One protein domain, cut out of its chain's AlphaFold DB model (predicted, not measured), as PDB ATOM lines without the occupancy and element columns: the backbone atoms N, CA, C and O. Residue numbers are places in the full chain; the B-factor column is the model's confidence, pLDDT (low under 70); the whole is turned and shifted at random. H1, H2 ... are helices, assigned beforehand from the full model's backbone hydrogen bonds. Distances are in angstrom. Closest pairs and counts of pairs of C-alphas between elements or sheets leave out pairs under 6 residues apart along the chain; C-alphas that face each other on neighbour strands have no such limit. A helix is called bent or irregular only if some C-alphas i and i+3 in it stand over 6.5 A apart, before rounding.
ATOM      1  N   THR A 193     -47.947  28.172   6.702       84.75
ATOM      2  CA  THR A 193     -48.027  26.703   6.631       84.75
ATOM      3  C   THR A 193     -46.797  26.078   5.962       84.75
ATOM      4  O   THR A 193     -46.327  25.030   6.407       84.75
ATOM      5  N   GLU A 194     -46.234  26.728   4.940       84.44
ATOM      6  CA  GLU A 194     -45.012  26.290   4.253       84.44
ATOM      7  C   GLU A 194     -43.785  26.554   5.132       84.44
ATOM      8  O   GLU A 194     -43.003  25.632   5.371       84.44
ATOM      9  N   LYS A 195     -43.676  27.758   5.721       85.69
ATOM     10  CA  LYS A 195     -42.642  28.110   6.716       85.69
ATOM     11  C   LYS A 195     -42.625  27.118   7.886       85.69
ATOM     12  O   LYS A 195     -41.555  26.655   8.278       85.69
ATOM     13  N   SER A 196     -43.792  26.739   8.412       88.31
ATOM     14  CA  SER A 196     -43.926  25.777   9.517       88.31
ATOM     15  C   SER A 196     -43.496  24.355   9.127       88.31
ATOM     16  O   SER A 196     -42.713  23.733   9.852       88.31
ATOM     17  N   LYS A 197     -43.924  23.849   7.958       89.19
ATOM     18  CA  LYS A 197     -43.462  22.553   7.419       89.19
ATOM     19  C   LYS A 197     -41.945  22.538   7.220       89.19
ATOM     20  O   LYS A 197     -41.270  21.636   7.715       89.19
ATOM     21  N   LEU A 198     -41.407  23.566   6.566       89.12
ATOM     22  CA  LEU A 198     -39.982  23.697   6.276       89.12
ATOM     23  C   LEU A 198     -39.148  23.828   7.562       89.12
ATOM     24  O   LEU A 198     -38.119  23.171   7.694       89.12
ATOM     25  N   ARG A 199     -39.620  24.577   8.566       90.31
ATOM     26  CA  ARG A 199     -38.987  24.637   9.896       90.31
ATOM     27  C   ARG A 199     -38.929  23.262  10.570       90.31
ATOM     28  O   ARG A 199     -37.894  22.932  11.141       90.31
ATOM     29  N   LYS A 200     -39.998  22.458  10.496       92.12
ATOM     30  CA  LYS A 200     -40.018  21.088  11.046       92.12
ATOM     31  C   LYS A 200     -39.040  20.162  10.317       92.12
ATOM     32  O   LYS A 200     -38.283  19.464  10.984       92.12
ATOM     33  N   PHE A 201     -39.007  20.208   8.983       93.56
ATOM     34  CA  PHE A 201     -38.039  19.468   8.164       93.56
ATOM     35  C   PHE A 201     -36.591  19.806   8.551       93.56
ATOM     36  O   PHE A 201     -35.816  18.911   8.886       93.56
ATOM     37  N   ILE A 202     -36.253  21.101   8.596       93.44
ATOM     38  CA  ILE A 202     -34.911  21.576   8.958       93.44
ATOM     39  C   ILE A 202     -34.549  21.112  10.368       93.44
ATOM     40  O   ILE A 202     -33.493  20.518  10.544       93.44
ATOM     41  N   LEU A 203     -35.413  21.311  11.368       92.38
ATOM     42  CA  LEU A 203     -35.107  20.886  12.737       92.38
ATOM     43  C   LEU A 203     -34.919  19.362  12.853       92.38
ATOM     44  O   LEU A 203     -33.979  18.941  13.523       92.38
ATOM     45  N   LYS A 204     -35.725  18.546  12.156       94.50
ATOM     46  CA  LYS A 204     -35.580  17.076  12.142       94.50
ATOM     47  C   LYS A 204     -34.274  16.613  11.478       94.50
ATOM     48  O   LYS A 204     -33.649  15.686  11.979       94.50
ATOM     49  N   HIS A 205     -33.863  17.237  10.371       94.94
ATOM     50  CA  HIS A 205     -32.772  16.734   9.518       94.94
ATOM     51  C   HIS A 205     -31.486  17.585   9.523       94.94
ATOM     52  O   HIS A 205     -30.551  17.264   8.791       94.94
ATOM     53  N   HIS A 206     -31.394  18.645  10.339       94.31
ATOM     54  CA  HIS A 206     -30.268  19.592  10.309       94.31
ATOM     55  C   HIS A 206     -28.891  18.923  10.396       94.31
ATOM     56  O   HIS A 206     -28.006  19.295   9.634       94.31
ATOM     57  N   LEU A 207     -28.701  17.930  11.273       94.81
ATOM     58  CA  LEU A 207     -27.402  17.278  11.451       94.81
ATOM     59  C   LEU A 207     -26.994  16.479  10.202       94.81
ATOM     60  O   LEU A 207     -25.873  16.626   9.723       94.81
ATOM     61  N   THR A 208     -27.924  15.720   9.613       95.62
ATOM     62  CA  THR A 208     -27.729  15.019   8.333       95.62
ATOM     63  C   THR A 208     -27.405  15.988   7.196       95.62
ATOM     64  O   THR A 208     -26.504  15.727   6.405       95.62
ATOM     65  N   LEU A 209     -28.109  17.122   7.118       94.81
ATOM     66  CA  LEU A 209     -27.908  18.122   6.063       94.81
ATOM     67  C   LEU A 209     -26.600  18.918   6.247       94.81
ATOM     68  O   LEU A 209     -25.968  19.282   5.258       94.81
ATOM     69  N   LEU A 210     -26.152  19.136   7.488       95.06
ATOM     70  CA  LEU A 210     -24.833  19.705   7.793       95.06
ATOM     71  C   LEU A 210     -23.701  18.732   7.442       95.06
ATOM     72  O   LEU A 210     -22.715  19.153   6.843       95.06
ATOM     73  N   ILE A 211     -23.859  17.442   7.754       95.62
ATOM     74  CA  ILE A 211     -22.923  16.389   7.334       95.62
ATOM     75  C   ILE A 211     -22.854  16.321   5.803       95.62
ATOM     76  O   ILE A 211     -21.758  16.347   5.255       95.62
ATOM     77  N   ALA A 212     -23.992  16.347   5.103       94.12
ATOM     78  CA  ALA A 212     -24.021  16.405   3.641       94.12
ATOM     79  C   ALA A 212     -23.313  17.661   3.087       94.12
ATOM     80  O   ALA A 212     -22.539  17.555   2.140       94.12
ATOM     81  N   GLU A 213     -23.509  18.842   3.689       93.06
ATOM     82  CA  GLU A 213     -22.806  20.076   3.296       93.06
ATOM     83  C   GLU A 213     -21.279  19.983   3.500       93.06
ATOM     84  O   GLU A 213     -20.516  20.538   2.703       93.06
ATOM     85  N   ILE A 214     -20.826  19.288   4.549       92.94
ATOM     86  CA  ILE A 214     -19.402  19.010   4.798       92.94
ATOM     87  C   ILE A 214     -18.868  18.026   3.751       92.94
ATOM     88  O   ILE A 214     -17.857  18.312   3.119       92.94
ATOM     89  N   GLU A 215     -19.564  16.914   3.511       91.75
ATOM     90  CA  GLU A 215     -19.156  15.856   2.575       91.75
ATOM     91  C   GLU A 215     -19.069  16.349   1.125       91.75
ATOM     92  O   GLU A 215     -18.080  16.078   0.444       91.75
ATOM     93  N   ILE A 216     -20.036  17.158   0.677       91.00
ATOM     94  CA  ILE A 216     -20.018  17.771  -0.661       91.00
ATOM     95  C   ILE A 216     -18.752  18.610  -0.868       91.00
ATOM     96  O   ILE A 216     -18.155  18.551  -1.941       91.00
ATOM     97  N   ARG A 217     -18.303  19.353   0.156       88.00
ATOM     98  CA  ARG A 217     -17.053  20.132   0.096       88.00
ATOM     99  C   ARG A 217     -15.808  19.261   0.248       88.00
ATOM    100  O   ARG A 217     -14.828  19.498  -0.447       88.00
ATOM    101  N   LEU A 218     -15.844  18.271   1.136       88.56
ATOM    102  CA  LEU A 218     -14.715  17.396   1.455       88.56
ATOM    103  C   LEU A 218     -14.319  16.498   0.274       88.56
ATOM    104  O   LEU A 218     -13.132  16.254   0.070       88.56
ATOM    105  N   PHE A 219     -15.292  16.022  -0.509       87.19
ATOM    106  CA  PHE A 219     -15.065  15.138  -1.664       87.19
ATOM    107  C   PHE A 219     -15.228  15.841  -3.022       87.19
ATOM    108  O   PHE A 219     -15.076  15.193  -4.059       87.19
ATOM    109  N   ASN A 220     -15.577  17.136  -3.020       86.44
ATOM    110  CA  ASN A 220     -16.002  17.914  -4.192       86.44
ATOM    111  C   ASN A 220     -17.037  17.160  -5.055       86.44
ATOM    112  O   ASN A 220     -16.897  17.041  -6.272       86.44
ATOM    113  N   SER A 221     -18.029  16.543  -4.404       86.44
ATOM    114  CA  SER A 221     -18.953  15.606  -5.049       86.44
ATOM    115  C   SER A 221     -20.275  15.486  -4.306       86.44
ATOM    116  O   SER A 221     -20.312  15.234  -3.102       86.44
ATOM    117  N   LYS A 222     -21.379  15.592  -5.050       88.94
ATOM    118  CA  LYS A 222     -22.740  15.355  -4.547       88.94
ATOM    119  C   LYS A 222     -23.251  13.925  -4.732       88.94
ATOM    120  O   LYS A 222     -24.330  13.619  -4.229       88.94
ATOM    121  N   ASN A 223     -22.491  13.065  -5.421       88.25
ATOM    122  CA  ASN A 223     -22.946  11.763  -5.930       88.25
ATOM    123  C   ASN A 223     -23.736  10.954  -4.892       88.25
ATOM    124  O   ASN A 223     -24.860  10.538  -5.167       88.25
ATOM    125  N   LEU A 224     -23.172  10.789  -3.690       90.25
ATOM    126  CA  LEU A 224     -23.778  10.028  -2.598       90.25
ATOM    127  C   LEU A 224     -25.126  10.609  -2.153       90.25
ATOM    128  O   LEU A 224     -26.121   9.891  -2.147       90.25
ATOM    129  N   VAL A 225     -25.177  11.912  -1.873       91.38
ATOM    130  CA  VAL A 225     -26.388  12.628  -1.426       91.38
ATOM    131  C   VAL A 225     -27.498  12.594  -2.490       91.38
ATOM    132  O   VAL A 225     -28.681  12.673  -2.164       91.38
ATOM    133  N   THR A 226     -27.133  12.425  -3.767       89.94
ATOM    134  CA  THR A 226     -28.078  12.281  -4.887       89.94
ATOM    135  C   THR A 226     -28.586  10.852  -5.150       89.94
ATOM    136  O   THR A 226     -29.417  10.675  -6.039       89.94
ATOM    137  N   THR A 227     -28.133   9.835  -4.405       92.06
ATOM    138  CA  THR A 227     -28.605   8.440  -4.569       92.06
ATOM    139  C   THR A 227     -29.930   8.162  -3.865       92.06
ATOM    140  O   THR A 227     -30.219   8.732  -2.811       92.06
ATOM    141  N   ASP A 228     -30.727   7.239  -4.411       92.19
ATOM    142  CA  ASP A 228     -31.960   6.802  -3.748       92.19
ATOM    143  C   ASP A 228     -31.653   5.957  -2.503       92.19
ATOM    144  O   ASP A 228     -32.384   6.065  -1.517       92.19
ATOM    145  N   TYR A 229     -30.531   5.222  -2.491       92.75
ATOM    146  CA  TYR A 229     -30.014   4.553  -1.289       92.75
ATOM    147  C   TYR A 229     -29.783   5.534  -0.126       92.75
ATOM    148  O   TYR A 229     -30.314   5.331   0.970       92.75
ATOM    149  N   TRP A 230     -29.040   6.629  -0.345       94.62
ATOM    150  CA  TRP A 230     -28.760   7.605   0.717       94.62
ATOM    151  C   TRP A 230     -30.025   8.342   1.174       94.62
ATOM    152  O   TRP A 230     -30.223   8.532   2.377       94.62
ATOM    153  N   LEU A 231     -30.908   8.719   0.241       94.88
ATOM    154  CA  LEU A 231     -32.177   9.381   0.561       94.88
ATOM    155  C   LEU A 231     -33.114   8.487   1.379       94.88
ATOM    156  O   LEU A 231     -33.752   8.972   2.313       94.88
ATOM    157  N   GLU A 232     -33.202   7.193   1.061       94.19
ATOM    158  CA  GLU A 232     -34.029   6.253   1.820       94.19
ATOM    159  C   GLU A 232     -33.448   6.006   3.216       94.19
ATOM    160  O   GLU A 232     -34.150   6.185   4.215       94.19
ATOM    161  N   LYS A 233     -32.138   5.731   3.299       91.94
ATOM    162  CA  LYS A 233     -31.402   5.527   4.560       91.94
ATOM    163  C   LYS A 233     -31.528   6.708   5.531       91.94
ATOM    164  O   LYS A 233     -31.585   6.503   6.741       91.94
ATOM    165  N   ASN A 234     -31.609   7.936   5.013       93.19
ATOM    166  CA  ASN A 234     -31.744   9.159   5.811       93.19
ATOM    167  C   ASN A 234     -33.196   9.648   5.997       93.19
ATOM    168  O   ASN A 234     -33.405  10.706   6.594       93.19
ATOM    169  N   GLN A 235     -34.202   8.895   5.528       94.31
ATOM    170  CA  GLN A 235     -35.626   9.273   5.567       94.31
ATOM    171  C   GLN A 235     -35.934  10.614   4.864       94.31
ATOM    172  O   GLN A 235     -36.719  11.413   5.372       94.31
ATOM    173  N   LEU A 236     -35.292  10.861   3.719       94.06
ATOM    174  CA  LEU A 236     -35.383  12.085   2.906       94.06
ATOM    175  C   LEU A 236     -35.983  11.841   1.505       94.06
ATOM    176  O   LEU A 236     -36.014  12.738   0.663       94.06
ATOM    177  N   LYS A 237     -36.446  10.615   1.228       91.62
ATOM    178  CA  LYS A 237     -36.949  10.184  -0.089       91.62
ATOM    179  C   LYS A 237     -38.233  10.902  -0.537       91.62
ATOM    180  O   LYS A 237     -38.474  10.990  -1.737       91.62
ATOM    181  N   LEU A 238     -39.027  11.445   0.393       90.31
ATOM    182  CA  LEU A 238     -40.220  12.247   0.075       90.31
ATOM    183  C   LEU A 238     -39.862  13.700  -0.283       90.31
ATOM    184  O   LEU A 238     -40.555  14.336  -1.069       90.31
ATOM    185  N   GLU A 239     -38.758  14.210   0.259       91.00
ATOM    186  CA  GLU A 239     -38.252  15.570   0.064       91.00
ATOM    187  C   GLU A 239     -37.118  15.649  -0.981       91.00
ATOM    188  O   GLU A 239     -36.430  16.668  -1.072       91.00
ATOM    189  N   LYS A 240     -36.938  14.590  -1.787       92.31
ATOM    190  CA  LYS A 240     -35.860  14.404  -2.779       92.31
ATOM    191  C   LYS A 240     -35.567  15.647  -3.623       92.31
ATOM    192  O   LYS A 240     -34.419  16.075  -3.688       92.31
ATOM    193  N   GLU A 241     -36.592  16.249  -4.226       90.25
ATOM    194  CA  GLU A 241     -36.447  17.453  -5.060       90.25
ATOM    195  C   GLU A 241     -35.856  18.631  -4.275       90.25
ATOM    196  O   GLU A 241     -34.951  19.313  -4.750       90.25
ATOM    197  N   PHE A 242     -36.310  18.834  -3.037       89.94
ATOM    198  CA  PHE A 242     -35.848  19.931  -2.194       89.94
ATOM    199  C   PHE A 242     -34.438  19.692  -1.638       89.94
ATOM    200  O   PHE A 242     -33.640  20.626  -1.546       89.94
ATOM    201  N   VAL A 243     -34.089  18.438  -1.332       91.81
ATOM    202  CA  VAL A 243     -32.705  18.056  -1.014       91.81
ATOM    203  C   VAL A 243     -31.797  18.307  -2.220       91.81
ATOM    204  O   VAL A 243     -30.718  18.867  -2.054       91.81
ATOM    205  N   PHE A 244     -32.234  17.977  -3.438       91.31
ATOM    206  CA  PHE A 244     -31.457  18.224  -4.657       91.31
ATOM    207  C   PHE A 244     -31.259  19.724  -4.915       91.31
ATOM    208  O   PHE A 244     -30.145  20.142  -5.230       91.31
ATOM    209  N   ASP A 245     -32.292  20.545  -4.720       89.00
ATOM    210  CA  ASP A 245     -32.196  22.011  -4.760       89.00
ATOM    211  C   ASP A 245     -31.146  22.544  -3.761       89.00
ATOM    212  O   ASP A 245     -30.285  23.344  -4.138       89.00
ATOM    213  N   ILE A 246     -31.161  22.065  -2.507       90.69
ATOM    214  CA  ILE A 246     -30.175  22.440  -1.472       90.69
ATOM    215  C   ILE A 246     -28.755  22.050  -1.901       90.69
ATOM    216  O   ILE A 246     -27.830  22.857  -1.824       90.69
ATOM    217  N   VAL A 247     -28.582  20.814  -2.368       90.12
ATOM    218  CA  VAL A 247     -27.293  20.239  -2.776       90.12
ATOM    219  C   VAL A 247     -26.694  20.990  -3.969       90.12
ATOM    220  O   VAL A 247     -25.515  21.342  -3.941       90.12
ATOM    221  N   ASN A 248     -27.504  21.306  -4.983       87.75
ATOM    222  CA  ASN A 248     -27.075  22.087  -6.147       87.75
ATOM    223  C   ASN A 248     -26.681  23.530  -5.767       87.75
ATOM    224  O   ASN A 248     -25.746  24.082  -6.346       87.75
ATOM    225  N   ALA A 249     -27.356  24.139  -4.786       86.56
ATOM    226  CA  ALA A 249     -26.994  25.461  -4.274       86.56
ATOM    227  C   ALA A 249     -25.679  25.443  -3.461       86.56
ATOM    228  O   ALA A 249     -24.860  26.353  -3.600       86.56
ATOM    229  N   ILE A 250     -25.439  24.391  -2.663       86.69
ATOM    230  CA  ILE A 250     -24.171  24.184  -1.932       86.69
ATOM    231  C   ILE A 250     -22.996  24.030  -2.907       86.69
ATOM    232  O   ILE A 250     -21.976  24.695  -2.732       86.69
ATOM    233  N   GLU A 251     -23.148  23.181  -3.928       82.12
ATOM    234  CA  GLU A 251     -22.136  22.897  -4.958       82.12
ATOM    235  C   GLU A 251     -21.707  24.165  -5.714       82.12
ATOM    236  O   GLU A 251     -20.517  24.434  -5.863       82.12
ATOM    237  N   ARG A 252     -22.671  24.999  -6.118       78.50
ATOM    238  CA  ARG A 252     -22.420  26.283  -6.798       78.50
ATOM    239  C   ARG A 252     -21.945  27.410  -5.881       78.50
ATOM    240  O   ARG A 252     -21.722  28.519  -6.357       78.50
ATOM    241  N   GLN A 253     -21.831  27.156  -4.578       70.19
ATOM    242  CA  GLN A 253     -21.507  28.165  -3.566       70.19
ATOM    243  C   GLN A 253     -22.496  29.353  -3.552       70.19
ATOM    244  O   GLN A 253     -22.134  30.474  -3.181       70.19
ATOM    245  N   GLU A 254     -23.766  29.111  -3.914       61.97
ATOM    246  CA  GLU A 254     -24.853  30.096  -3.835       61.97
ATOM    247  C   GLU A 254     -25.102  30.434  -2.347       61.97
ATOM    248  O   GLU A 254     -25.854  29.769  -1.643       61.97
ATOM    249  N   THR A 255     -24.401  31.447  -1.829       53.72
ATOM    250  CA  THR A 255     -24.391  31.818  -0.397       53.72
ATOM    251  C   THR A 255     -25.212  33.069  -0.079       53.72
ATOM    252  O   THR A 255     -25.526  33.326   1.086       53.72
ATOM    253  N   HIS A 256     -25.598  33.841  -1.097       53.69
ATOM    254  CA  HIS A 256     -26.365  35.074  -0.947       53.69
ATOM    255  C   HIS A 256     -27.856  34.856  -1.223       53.69
ATOM    256  O   HIS A 256     -28.236  34.373  -2.285       53.69
ATOM    257  N   PHE A 257     -28.711  35.326  -0.308       51.56
ATOM    258  CA  PHE A 257     -30.173  35.198  -0.388       51.56
ATOM    259  C   PHE A 257     -30.776  35.714  -1.712       51.56
ATOM    260  O   PHE A 257     -31.745  35.148  -2.203       51.56
ATOM    261  N   ARG A 258     -30.169  36.743  -2.328       44.72
ATOM    262  CA  ARG A 258     -30.573  37.300  -3.636       44.72
ATOM    263  C   ARG A 258     -30.280  36.397  -4.849       44.72
ATOM    264  O   ARG A 258     -30.738  36.722  -5.938       44.72
ATOM    265  N   GLY A 259     -29.507  35.319  -4.697       48.19
ATOM    266  CA  GLY A 259     -29.183  34.394  -5.791       48.19
ATOM    267  C   GLY A 259     -30.210  33.275  -5.995       48.19
ATOM    268  O   GLY A 259     -30.361  32.773  -7.109       48.19
ATOM    269  N   PHE A 260     -30.941  32.893  -4.943       57.16
ATOM    270  CA  PHE A 260     -31.803  31.713  -4.983       57.16
ATOM    271  C   PHE A 260     -33.062  31.934  -5.822       57.16
ATOM    272  O   PHE A 260     -33.886  32.800  -5.535       57.16
ATOM    273  N   LYS A 261     -33.289  31.049  -6.798       59.84
ATOM    274  CA  LYS A 261     -34.522  31.025  -7.610       59.84
ATOM    275  C   LYS A 261     -35.768  30.552  -6.837       59.84
ATOM    276  O   LYS A 261     -36.867  30.588  -7.383       59.84
ATOM    277  N   SER A 262     -35.603  30.095  -5.593       74.69
ATOM    278  CA  SER A 262     -36.653  29.517  -4.749       74.69
ATOM    279  C   SER A 262     -36.614  30.111  -3.340       74.69
ATOM    280  O   SER A 262     -35.588  30.064  -2.659       74.69
ATOM    281  N   LEU A 263     -37.755  30.619  -2.865       75.50
ATOM    282  CA  LEU A 263     -37.891  31.169  -1.510       75.50
ATOM    283  C   LEU A 263     -37.679  30.101  -0.420       75.50
ATOM    284  O   LEU A 263     -37.226  30.432   0.677       75.50
ATOM    285  N   ASN A 264     -37.938  28.822  -0.727       84.06
ATOM    286  CA  ASN A 264     -37.658  27.707   0.184       84.06
ATOM    287  C   ASN A 264     -36.151  27.556   0.445       84.06
ATOM    288  O   ASN A 264     -35.754  27.310   1.583       84.06
ATOM    289  N   LEU A 265     -35.307  27.766  -0.575       85.81
ATOM    290  CA  LEU A 265     -33.849  27.778  -0.413       85.81
ATOM    291  C   LEU A 265     -33.390  28.973   0.422       85.81
ATOM    292  O   LEU A 265     -32.619  28.792   1.361       85.81
ATOM    293  N   GLY A 266     -33.923  30.169   0.154       84.44
ATOM    294  CA  GLY A 266     -33.640  31.355   0.968       84.44
ATOM    295  C   GLY A 266     -33.935  31.129   2.454       84.44
ATOM    296  O   GLY A 266     -33.070  31.361   3.299       84.44
ATOM    297  N   TYR A 267     -35.120  30.598   2.779       87.81
ATOM    298  CA  TYR A 267     -35.496  30.250   4.154       87.81
ATOM    299  C   TYR A 267     -34.606  29.140   4.741       87.81
ATOM    300  O   TYR A 267     -34.188  29.237   5.895       87.81
ATOM    301  N   TYR A 268     -34.274  28.105   3.959       90.38
ATOM    302  CA  TYR A 268     -33.361  27.042   4.386       90.38
ATOM    303  C   TYR A 268     -31.992  27.587   4.787       90.38
ATOM    304  O   TYR A 268     -31.552  27.356   5.915       90.38
ATOM    305  N   PHE A 269     -31.341  28.353   3.908       88.19
ATOM    306  CA  PHE A 269     -30.014  28.894   4.187       88.19
ATOM    307  C   PHE A 269     -30.035  29.898   5.345       88.19
ATOM    308  O   PHE A 269     -29.112  29.914   6.159       88.19
ATOM    309  N   GLU A 270     -31.114  30.670   5.499       88.00
ATOM    310  CA  GLU A 270     -31.325  31.531   6.666       88.00
ATOM    311  C   GLU A 270     -31.371  30.717   7.976       88.00
ATOM    312  O   GLU A 270     -30.654  31.043   8.926       88.00
ATOM    313  N   LYS A 271     -32.146  29.621   8.040       90.50
ATOM    314  CA  LYS A 271     -32.245  28.796   9.261       90.50
ATOM    315  C   LYS A 271     -31.014  27.928   9.515       90.50
ATOM    316  O   LYS A 271     -30.566  27.879  10.659       90.50
ATOM    317  N   ILE A 272     -30.426  27.290   8.503       90.38
ATOM    318  CA  ILE A 272     -29.235  26.450   8.702       90.38
ATOM    319  C   ILE A 272     -28.034  27.298   9.142       90.38
ATOM    320  O   ILE A 272     -27.254  26.869   9.988       90.38
ATOM    321  N   ASN A 273     -27.928  28.548   8.673       88.75
ATOM    322  CA  ASN A 273     -26.896  29.472   9.139       88.75
ATOM    323  C   ASN A 273     -27.165  30.001  10.559       88.75
ATOM    324  O   ASN A 273     -26.203  30.256  11.278       88.75
ATOM    325  N   ARG A 274     -28.426  30.107  11.017       90.31
ATOM    326  CA  ARG A 274     -28.725  30.295  12.455       90.31
ATOM    327  C   ARG A 274     -28.274  29.081  13.277       90.31
ATOM    328  O   ARG A 274     -27.618  29.263  14.292       90.31
ATOM    329  N   ILE A 275     -28.546  27.857  12.815       92.00
ATOM    330  CA  ILE A 275     -28.122  26.625  13.508       92.00
ATOM    331  C   ILE A 275     -26.591  26.567  13.638       92.00
ATOM    332  O   ILE A 275     -26.090  26.396  14.747       92.00
ATOM    333  N   LYS A 276     -25.837  26.821  12.556       91.69
ATOM    334  CA  LYS A 276     -24.359  26.870  12.586       91.69
ATOM    335  C   LYS A 276     -23.813  27.865  13.618       91.69
ATOM    336  O   LYS A 276     -22.856  27.532  14.304       91.69
ATOM    337  N   ARG A 277     -24.435  29.046  13.765       89.25
ATOM    338  CA  ARG A 277     -24.059  30.063  14.772       89.25
ATOM    339  C   ARG A 277     -24.292  29.596  16.208       89.25
ATOM    340  O   ARG A 277     -23.510  29.942  17.083       89.25
ATOM    341  N   ASN A 278     -25.359  28.835  16.450       90.94
ATOM    342  CA  ASN A 278     -25.664  28.311  17.781       90.94
ATOM    343  C   ASN A 278     -24.666  27.208  18.174       90.94
ATOM    344  O   ASN A 278     -24.161  27.203  19.297       90.94
ATOM    345  N   LEU A 279     -24.342  26.313  17.230       91.06
ATOM    346  CA  LEU A 279     -23.300  25.298  17.405       91.06
ATOM    347  C   LEU A 279     -21.947  25.967  17.677       91.06
ATOM    348  O   LEU A 279     -21.371  25.787  18.750       91.06
ATOM    349  N   VAL A 280     -21.493  26.808  16.746       90.19
ATOM    350  CA  VAL A 280     -20.206  27.505  16.804       90.19
ATOM    351  C   VAL A 280     -20.434  29.019  16.632       90.19
ATOM    352  O   VAL A 280     -20.560  29.518  15.506       90.19
TER     353      VAL A 280
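What this domain is: This is residues 193 to 280 of the 553 residues of an uncharacterized protein of Cryptosporidium ubiquitum (UniProt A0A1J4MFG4). The longest helix, H1, is bent into an L of two arms; H4 packs on the first arm, H1a, and the last residues of H3 pack on the far part of the second, H1b. H3 lies nearest the middle, while short H2 sits to one side, off the start of H3. The printed part has 88 residues with four named helices, H1, H2, H3 and H4 in chain order, and no named strand: all helix. It is compact, with a radius of gyration of the C-alphas of 12.4 A and spans of 29 by 28 by 26 A.

How they stand to each other: H1, residues 193 to 218, was assigned as one helix by its hydrogen bonds but is bent: C-alphas 204 and 207 are 8.2 A apart. Its arms, H1a, residues 193 to 204, and H1b, residues 207 to 218, are only just about perpendicular, at 73 degrees. H4, residues 263 to 279, touches H1a, the closest C-alphas being Ile 202 and Tyr 268, 7.3 A; they run the same way at 37 degrees, only just a steep tilt. H3, residues 240 to 251, touches H1b through residues 247 to 251 and 213 to 217 alone, closest at C-alphas 213 and 250, 6.8 A. H3 and H4 are close but not clearly touching. H2, residues 228 to 233, touches no helix. Every O i to N i+4 pair is within hydrogen-bond range in H1a, H2, H3 and H4; in H1b, 7 of 8.

Where its parts are: H1a begins at C-alpha 193 (-48.027, 26.703, 6.631) and measures 16.7 A, H1b 16.2 A, H2 8.4 A, H3 16.3 A. H4, 24.6 A, ends at C-alpha 279 (-23.300, 25.298, 17.405).

The domain as a whole: The farthest C-alphas, Thr 193 and Phe 219, are 35.9 A apart. The printed part has no cut. The link from H3 to H4 is long, and residues 254 to 261 in it have pLDDT under 70.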